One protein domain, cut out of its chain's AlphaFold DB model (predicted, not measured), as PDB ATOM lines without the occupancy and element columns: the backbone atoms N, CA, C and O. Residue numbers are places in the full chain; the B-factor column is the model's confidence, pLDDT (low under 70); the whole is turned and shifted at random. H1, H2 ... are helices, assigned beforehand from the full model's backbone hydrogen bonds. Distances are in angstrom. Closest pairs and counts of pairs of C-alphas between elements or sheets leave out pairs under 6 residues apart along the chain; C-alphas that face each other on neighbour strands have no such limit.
ATOM      1  N   GLU A   9       9.988  51.580 -46.189       88.19
ATOM      2  CA  GLU A   9      11.361  51.389 -45.721       88.19
ATOM      3  C   GLU A   9      11.391  50.879 -44.274       88.19
ATOM      4  O   GLU A   9      12.063  49.885 -44.001       88.19
ATOM      5  N   GLU A  10      10.605  51.474 -43.369       88.75
ATOM      6  CA  GLU A  10      10.454  50.990 -41.988       88.75
ATOM      7  C   GLU A  10       9.849  49.579 -41.948       88.75
ATOM      8  O   GLU A  10      10.363  48.708 -41.243       88.75
ATOM      9  N   ILE A  11       8.817  49.315 -42.760       90.06
ATOM     10  CA  ILE A  11       8.211  47.978 -42.881       90.06
ATOM     11  C   ILE A  11       9.253  46.968 -43.354       90.06
ATOM     12  O   ILE A  11       9.331  45.867 -42.816       90.06
ATOM     13  N   THR A  12      10.064  47.326 -44.350       90.62
ATOM     14  CA  THR A  12      11.073  46.423 -44.913       90.62
ATOM     15  C   THR A  12      12.203  46.163 -43.922       90.62
ATOM     16  O   THR A  12      12.563  45.007 -43.714       90.62
ATOM     17  N   ALA A  13      12.715  47.200 -43.258       92.88
ATOM     18  CA  ALA A  13      13.752  47.062 -42.238       92.88
ATOM     19  C   ALA A  13      13.269  46.223 -41.045       92.88
ATOM     20  O   ALA A  13      13.993  45.353 -40.554       92.88
ATOM     21  N   ARG A  14      12.020  46.430 -40.602       92.31
ATOM     22  CA  ARG A  14      11.433  45.641 -39.515       92.31
ATOM     23  C   ARG A  14      11.149  44.205 -39.947       92.31
ATOM     24  O   ARG A  14      11.448  43.288 -39.191       92.31
ATOM     25  N   ALA A  15      10.649  43.989 -41.163       92.62
ATOM     26  CA  ALA A  15      10.431  42.652 -41.716       92.62
ATOM     27  C   ALA A  15      11.742  41.867 -41.850       92.62
ATOM     28  O   ALA A  15      11.768  40.680 -41.532       92.62
ATOM     29  N   GLN A  16      12.825  42.534 -42.259       93.50
ATOM     30  CA  GLN A  16      14.165  41.958 -42.290       93.50
ATOM     31  C   GLN A  16      14.601  41.507 -40.901       93.50
ATOM     32  O   GLN A  16      14.905  40.332 -40.712       93.50
ATOM     33  N   LYS A  17      14.547  42.413 -39.920       94.06
ATOM     34  CA  LYS A  17      14.910  42.098 -38.537       94.06
ATOM     35  C   LYS A  17      14.105  40.912 -37.993       94.06
ATOM     36  O   LYS A  17      14.677  39.998 -37.416       94.06
ATOM     37  N   LEU A  18      12.796  40.884 -38.241       93.12
ATOM     38  CA  LEU A  18      11.921  39.790 -37.817       93.12
ATOM     39  C   LEU A  18      12.263  38.456 -38.484       93.12
ATOM     40  O   LEU A  18      12.282  37.425 -37.814       93.12
ATOM     41  N   ALA A  19      12.550  38.468 -39.784       93.12
ATOM     42  CA  ALA A  19      12.953  37.266 -40.498       93.12
ATOM     43  C   ALA A  19      14.320  36.748 -40.023       93.12
ATOM     44  O   ALA A  19      14.503  35.533 -39.966       93.12
ATOM     45  N   ASP A  20      15.247  37.643 -39.674       93.44
ATOM     46  CA  ASP A  20      16.574  37.306 -39.145       93.44
ATOM     47  C   ASP A  20      16.519  36.789 -37.697       93.44
ATOM     48  O   ASP A  20      17.253  35.869 -37.346       93.44
ATOM     49  N   GLU A  21      15.637  37.339 -36.859       93.25
ATOM     50  CA  GLU A  21      15.532  36.974 -35.438       93.25
ATOM     51  C   GLU A  21      14.618  35.767 -35.183       93.25
ATOM     52  O   GLU A  21      14.911  34.937 -34.323       93.25
ATOM     53  N   GLN A  22      13.495  35.674 -35.898       90.19
ATOM     54  CA  GLN A  22      12.433  34.691 -35.634       90.19
ATOM     55  C   GLN A  22      12.240  33.688 -36.778       90.19
ATOM     56  O   GLN A  22      11.478  32.729 -36.647       90.19
ATOM     57  N   GLY A  23      12.879  33.925 -37.921       87.31
ATOM     58  CA  GLY A  23      12.648  33.199 -39.159       87.31
ATOM     59  C   GLY A  23      13.902  32.538 -39.736       87.31
ATOM     60  O   GLY A  23      14.912  32.369 -39.059       87.31
ATOM     61  N   PRO A  24      13.842  32.138 -41.018       87.25
ATOM     62  CA  PRO A  24      14.964  31.525 -41.729       87.25
ATOM     63  C   PRO A  24      16.040  32.533 -42.180       87.25
ATOM     64  O   PRO A  24      16.961  32.141 -42.894       87.25
ATOM     65  N   GLY A  25      15.919  33.812 -41.815       91.00
ATOM     66  CA  GLY A  25      16.734  34.907 -42.333       91.00
ATOM     67  C   GLY A  25      16.102  35.608 -43.535       91.00
ATOM     68  O   GLY A  25      15.489  34.980 -44.405       91.00
ATOM     69  N   TRP A  26      16.276  36.925 -43.611       90.75
ATOM     70  CA  TRP A  26      15.759  37.764 -44.690       90.75
ATOM     71  C   TRP A  26      16.332  37.377 -46.055       90.75
ATOM     72  O   TRP A  26      15.605  37.340 -47.049       90.75
ATOM     73  N   GLU A  27      17.609  36.985 -46.108       90.38
ATOM     74  CA  GLU A  27      18.221  36.476 -47.341       90.38
ATOM     75  C   GLU A  27      17.527  35.210 -47.859       90.38
ATOM     76  O   GLU A  27      17.317  35.078 -49.066       90.38
ATOM     77  N   ALA A  28      17.119  34.297 -46.973       88.00
ATOM     78  CA  ALA A  28      16.411  33.080 -47.366       88.00
ATOM     79  C   ALA A  28      15.002  33.392 -47.894       88.00
ATOM     80  O   ALA A  28      14.553  32.789 -48.874       88.00
ATOM     81  N   VAL A  29      14.327  34.374 -47.289       87.38
ATOM     82  CA  VAL A  29      13.025  34.879 -47.745       87.38
ATOM     83  C   VAL A  29      13.141  35.488 -49.146       87.38
ATOM     84  O   VAL A  29      12.378  35.116 -50.041       87.38
ATOM     85  N   LEU A  30      14.134  36.352 -49.377       87.38
ATOM     86  CA  LEU A  30      14.384  36.949 -50.692       87.38
ATOM     87  C   LEU A  30      14.827  35.914 -51.732       87.38
ATOM     88  O   LEU A  30      14.449  36.005 -52.900       87.38
ATOM     89  N   ALA A  31      15.603  34.905 -51.333       86.44
ATOM     90  CA  ALA A  31      15.987  33.815 -52.222       86.44
ATOM     91  C   ALA A  31      14.759  33.017 -52.692       86.44
ATOM     92  O   ALA A  31      14.663  32.679 -53.874       86.44
ATOM     93  N   ALA A  32      13.793  32.760 -51.806       82.62
ATOM     94  CA  ALA A  32      12.541  32.093 -52.161       82.62
ATOM     95  C   ALA A  32      11.663  32.948 -53.094       82.62
ATOM     96  O   ALA A  32      11.070  32.420 -54.044       82.62
ATOM     97  N   GLU A  33      11.627  34.265 -52.876       80.06
ATOM     98  CA  GLU A  33      10.925  35.215 -53.744       80.06
ATOM     99  C   GLU A  33      11.560  35.292 -55.139       80.06
ATOM    100  O   GLU A  33      10.859  35.210 -56.148       80.06
ATOM    101  N   ARG A  34      12.893  35.375 -55.217       77.06
ATOM    102  CA  ARG A  34      13.640  35.484 -56.480       77.06
ATOM    103  C   ARG A  34      13.458  34.268 -57.384       77.06
ATOM    104  O   ARG A  34      13.531  34.388 -58.604       77.06
ATOM    105  N   VAL A  35      13.207  33.099 -56.797       75.69
ATOM    106  CA  VAL A  35      12.908  31.860 -57.535       75.69
ATOM    107  C   VAL A  35      11.410  31.770 -57.890       75.69
ATOM    108  O   VAL A  35      10.969  30.789 -58.482       75.69
ATOM    109  N   GLY A  36      10.607  32.784 -57.539       70.50
ATOM    110  CA  GLY A  36       9.155  32.809 -57.730       70.50
ATOM    111  C   GLY A  36       8.425  31.733 -56.925       70.50
ATOM    112  O   GLY A  36       7.256  31.459 -57.184       70.50
ATOM    113  N   LYS A  37       9.123  31.092 -55.981       61.88
ATOM    114  CA  LYS A  37       8.626  29.934 -55.237       61.88
ATOM    115  C   LYS A  37       7.716  30.343 -54.099       61.88
ATOM    116  O   LYS A  37       6.765  29.618 -53.832       61.88
ATOM    117  N   ASP A  38       8.004  31.468 -53.442       63.31
ATOM    118  CA  ASP A  38       7.240  31.831 -52.254       63.31
ATOM    119  C   ASP A  38       7.183  33.341 -51.982       63.31
ATOM    120  O   ASP A  38       7.885  33.896 -51.138       63.31
ATOM    121  N   THR A  39       6.293  34.030 -52.699       77.12
ATOM    122  CA  THR A  39       5.924  35.417 -52.362       77.12
ATOM    123  C   THR A  39       5.072  35.498 -51.091       77.12
ATOM    124  O   THR A  39       4.913  36.588 -50.537       77.12
ATOM    125  N   ALA A  40       4.529  34.374 -50.600       84.75
ATOM    126  CA  ALA A  40       3.745  34.356 -49.370       84.75
ATOM    127  C   ALA A  40       4.644  34.570 -48.147       84.75
ATOM    128  O   ALA A  40       4.249  35.309 -47.247       84.75
ATOM    129  N   ALA A  41       5.870  34.036 -48.162       86.50
ATOM    130  CA  ALA A  41       6.867  34.293 -47.123       86.50
ATOM    131  C   ALA A  41       7.195  35.792 -46.994       86.50
ATOM    132  O   ALA A  41       7.101  36.352 -45.902       86.50
ATOM    133  N   LEU A  42       7.498  36.479 -48.102       86.81
ATOM    134  CA  LEU A  42       7.770  37.923 -48.074       86.81
ATOM    135  C   LEU A  42       6.555  38.722 -47.575       86.81
ATOM    136  O   LEU A  42       6.689  39.618 -46.739       86.81
ATOM    137  N   ARG A  43       5.353  38.391 -48.068       89.62
ATOM    138  CA  ARG A  43       4.110  39.047 -47.630       89.62
ATOM    139  C   ARG A  43       3.848  38.840 -46.144       89.62
ATOM    140  O   ARG A  43       3.444  39.790 -45.481       89.62
ATOM    141  N   TYR A  44       4.093  37.636 -45.634       90.94
ATOM    142  CA  TYR A  44       3.943  37.309 -44.222       90.94
ATOM    143  C   TYR A  44       4.831  38.204 -43.350       90.94
ATOM    144  O   TYR A  44       4.320  38.874 -42.453       90.94
ATOM    145  N   TRP A  45       6.128  38.299 -43.660       92.94
ATOM    146  CA  TRP A  45       7.059  39.111 -42.872       92.94
ATOM    147  C   TRP A  45       6.737  40.606 -42.931       92.94
ATOM    148  O   TRP A  45       6.784  41.277 -41.904       92.94
ATOM    149  N   ARG A  46       6.320  41.124 -44.095       91.06
ATOM    150  CA  ARG A  46       5.857  42.518 -44.216       91.06
ATOM    151  C   ARG A  46       4.591  42.788 -43.403       91.06
ATOM    152  O   ARG A  46       4.502  43.817 -42.747       91.06
ATOM    153  N   GLN A  47       3.620  41.873 -43.410       91.25
ATOM    154  CA  GLN A  47       2.402  42.025 -42.604       91.25
ATOM    155  C   GLN A  47       2.684  41.956 -41.102       91.25
ATOM    156  O   GLN A  47       2.066  42.691 -40.333       91.25
ATOM    157  N   LEU A  48       3.603  41.087 -40.679       91.25
ATOM    158  CA  LEU A  48       4.017  41.008 -39.283       91.25
ATOM    159  C   LEU A  48       4.740  42.291 -38.847       91.25
ATOM    160  O   LEU A  48       4.431  42.830 -37.788       91.25
ATOM    161  N   ALA A  49       5.621  42.820 -39.698       91.44
ATOM    162  CA  ALA A  49       6.318  44.079 -39.463       91.44
ATOM    163  C   ALA A  49       5.364  45.265 -39.283       91.44
ATOM    164  O   ALA A  49       5.550  46.044 -38.355       91.44
ATOM    165  N   VAL A  50       4.320  45.375 -40.115       90.00
ATOM    166  CA  VAL A  50       3.284  46.413 -39.955       90.00
ATOM    167  C   VAL A  50       2.611  46.302 -38.588       90.00
ATOM    168  O   VAL A  50       2.533  47.294 -37.875       90.00
ATOM    169  N   LYS A  51       2.188  45.097 -38.186       88.38
ATOM    170  CA  LYS A  51       1.514  44.889 -36.893       88.38
ATOM    171  C   LYS A  51       2.393  45.248 -35.699       88.38
ATOM    172  O   LYS A  51       1.888  45.803 -34.729       88.38
ATOM    173  N   GLU A  52       3.682  44.916 -35.745       87.69
ATOM    174  CA  GLU A  52       4.600  45.289 -34.666       87.69
ATOM    175  C   GLU A  52       4.859  46.792 -34.615       87.69
ATOM    176  O   GLU A  52       4.879  47.349 -33.523       87.69
ATOM    177  N   LEU A  53       5.019  47.451 -35.767       86.38
ATOM    178  CA  LEU A  53       5.207  48.904 -35.825       86.38
ATOM    179  C   LEU A  53       3.961  49.644 -35.321       86.38
ATOM    180  O   LEU A  53       4.079  50.572 -34.527       86.38
ATOM    181  N   GLU A  54       2.767  49.181 -35.701       82.62
ATOM    182  CA  GLU A  54       1.500  49.706 -35.181       82.62
ATOM    183  C   GLU A  54       1.362  49.487 -33.666       82.62
ATOM    184  O   GLU A  54       0.899  50.380 -32.958       82.62
ATOM    185  N   ALA A  55       1.774  48.325 -33.145       81.19
ATOM    186  CA  ALA A  55       1.752  48.054 -31.709       81.19
ATOM    187  C   ALA A  55       2.763  48.920 -30.936       81.19
ATOM    188  O   ALA A  55       2.442  49.418 -29.857       81.19
ATOM    189  N   GLU A  56       3.960  49.131 -31.488       71.19
ATOM    190  CA  GLU A  56       4.999  49.978 -30.899       71.19
ATOM    191  C   GLU A  56       4.517  51.436 -30.798       71.19
ATOM    192  O   GLU A  56       4.570  52.018 -29.712       71.19
ATOM    193  N   ASP A  57       3.916  51.988 -31.859       65.00
ATOM    194  CA  ASP A  57       3.348  53.345 -31.845       65.00
ATOM    195  C   ASP A  57       2.210  53.515 -30.819       65.00
ATOM    196  O   ASP A  57       2.095  54.573 -30.194       65.00
ATOM    197  N   VAL A  58       1.388  52.481 -30.592       57.50
ATOM    198  CA  VAL A  58       0.352  52.512 -29.542       57.50
ATOM    199  C   VAL A  58       0.987  52.553 -28.150       57.50
ATOM    200  O   VAL A  58       0.582  53.368 -27.322       57.50
ATOM    201  N   THR A  59       2.021  51.745 -27.895       56.81
ATOM    202  CA  THR A  59       2.693  51.725 -26.583       56.81
ATOM    203  C   THR A  59       3.489  52.996 -26.284       56.81
ATOM    204  O   THR A  59       3.531  53.430 -25.134       56.81
ATOM    205  N   VAL A  60       4.083  53.638 -27.296       53.69
ATOM    206  CA  VAL A  60       4.813  54.905 -27.121       53.69
ATOM    207  C   VAL A  60       3.859  56.039 -26.735       53.69
ATOM    208  O   VAL A  60       4.182  56.842 -25.860       53.69
ATOM    209  N   LEU A  61       2.657  56.073 -27.320       52.75
ATOM    210  CA  LEU A  61       1.634  57.073 -26.996       52.75
ATOM    211  C   LEU A  61       1.033  56.906 -25.590       52.75
ATOM    212  O   LEU A  61       0.652  57.903 -24.979       52.75
ATOM    213  N   GLU A  62       0.950  55.683 -25.061       51.19
ATOM    214  CA  GLU A  62       0.441  55.453 -23.700       51.19
ATOM    215  C   GLU A  62       1.456  55.839 -22.608       51.19
ATOM    216  O   GLU A  62       1.052  56.291 -21.537       51.19
ATOM    217  N   VAL A  63       2.766  55.759 -22.874       52.50
ATOM    218  CA  VAL A  63       3.809  56.098 -21.883       52.50
ATOM    219  C   VAL A  63       3.961  57.612 -21.670       52.50
ATOM    220  O   VAL A  63       4.267  58.041 -20.558       52.50
ATOM    221  N   GLU A  64       3.692  58.452 -22.675       47.12
ATOM    222  CA  GLU A  64       3.739  59.918 -22.501       47.12
ATOM    223  C   GLU A  64       2.508  60.499 -21.778       47.12
ATOM    224  O   GLU A  64       2.542  61.649 -21.330       47.12
ATOM    225  N   ALA A  65       1.429  59.725 -21.616       53.81
ATOM    226  CA  ALA A  65       0.228  60.163 -20.903       53.81
ATOM    227  C   ALA A  65       0.278  59.900 -19.385       53.81
ATOM    228  O   ALA A  65      -0.489  60.521 -18.647       53.81
TER     229      ALA A  65
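What this domain is: This is residues 9 to 65 of the 74 residues of an uncharacterized protein of Microvirga aerophila (UniProt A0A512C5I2). Three helices make a compact triangle with a long arm: H3 is the long side, H1 crosses it about perpendicular near H3's middle, and the short H2 comes between H1 and H3 along the chain, with H3 folding back on it as a hairpin. The last part of H3, with the two residues after it, sticks out free of the other helices as residues 54 to 65, and this arm makes much of the length. The printed part has 57 residues with three named helices, H1, H2 and H3 in that order, and no named strand; the class is all helix. The whole is loose, with a radius of gyration of the C-alphas of 13.3 A, and spans 48 by 16 by 16 A.

Where its parts are: Find C-alpha 9 at (11.361, 51.389, -45.721); from there H1 runs through residues 9 to 22, 19.5 A from first to last C-alpha. After the three residues between them, look at C-alpha 26 at (15.759, 37.764, -44.690), where H2 begins; it holds residues 26 to 34. H3 then takes residues 39 to 63 and is the longest helix, 36.9 A from first to last C-alpha; it ends at C-alpha 63, at (3.809, 56.098, -21.883).

How they stand to each other: Start at H1, which touches H2 with residues 15 to 20 alone; the closest C-alphas are those of Ala 19 and Trp 26, 5.1 A apart. Their lines stand at 70.2 degrees, only just about perpendicular. H1 also touches H3, and H3 touches H1 with residues 45 to 53 alone; look at Ala 15 and Ala 49, whose C-alphas are the closest of the two helices at 4.9 A. The lines of H1 and H3 are about perpendicular, at 76 degrees. H2 and H3 form a helical hairpin, running opposite ways at a steep tilt of 40 degrees. H3 touches H2 with residues 39 to 42 alone, and the closest C-alphas are those of Glu 33 and Thr 39, 5.2 A apart. Along the backbones of H1, H2 and H3, every O i to N i+4 pair is within hydrogen-bond range.

The domain as a whole: The two C-alphas farthest apart are those of Val 35 and Ala 65, at 48.0 A. Leave out residues 54 to 65, which stand free, and the remaining 45 residues span 29 by 16 by 16 A, with a radius of gyration of 9.5 A. The printed part has no cut, and the links from H1 to H2 and from H2 to H3 are both tight. In the B-factor column the mean pLDDT of the printed part is 81.5; look for values under 70 at residues 37 to 38 and 57 to 65.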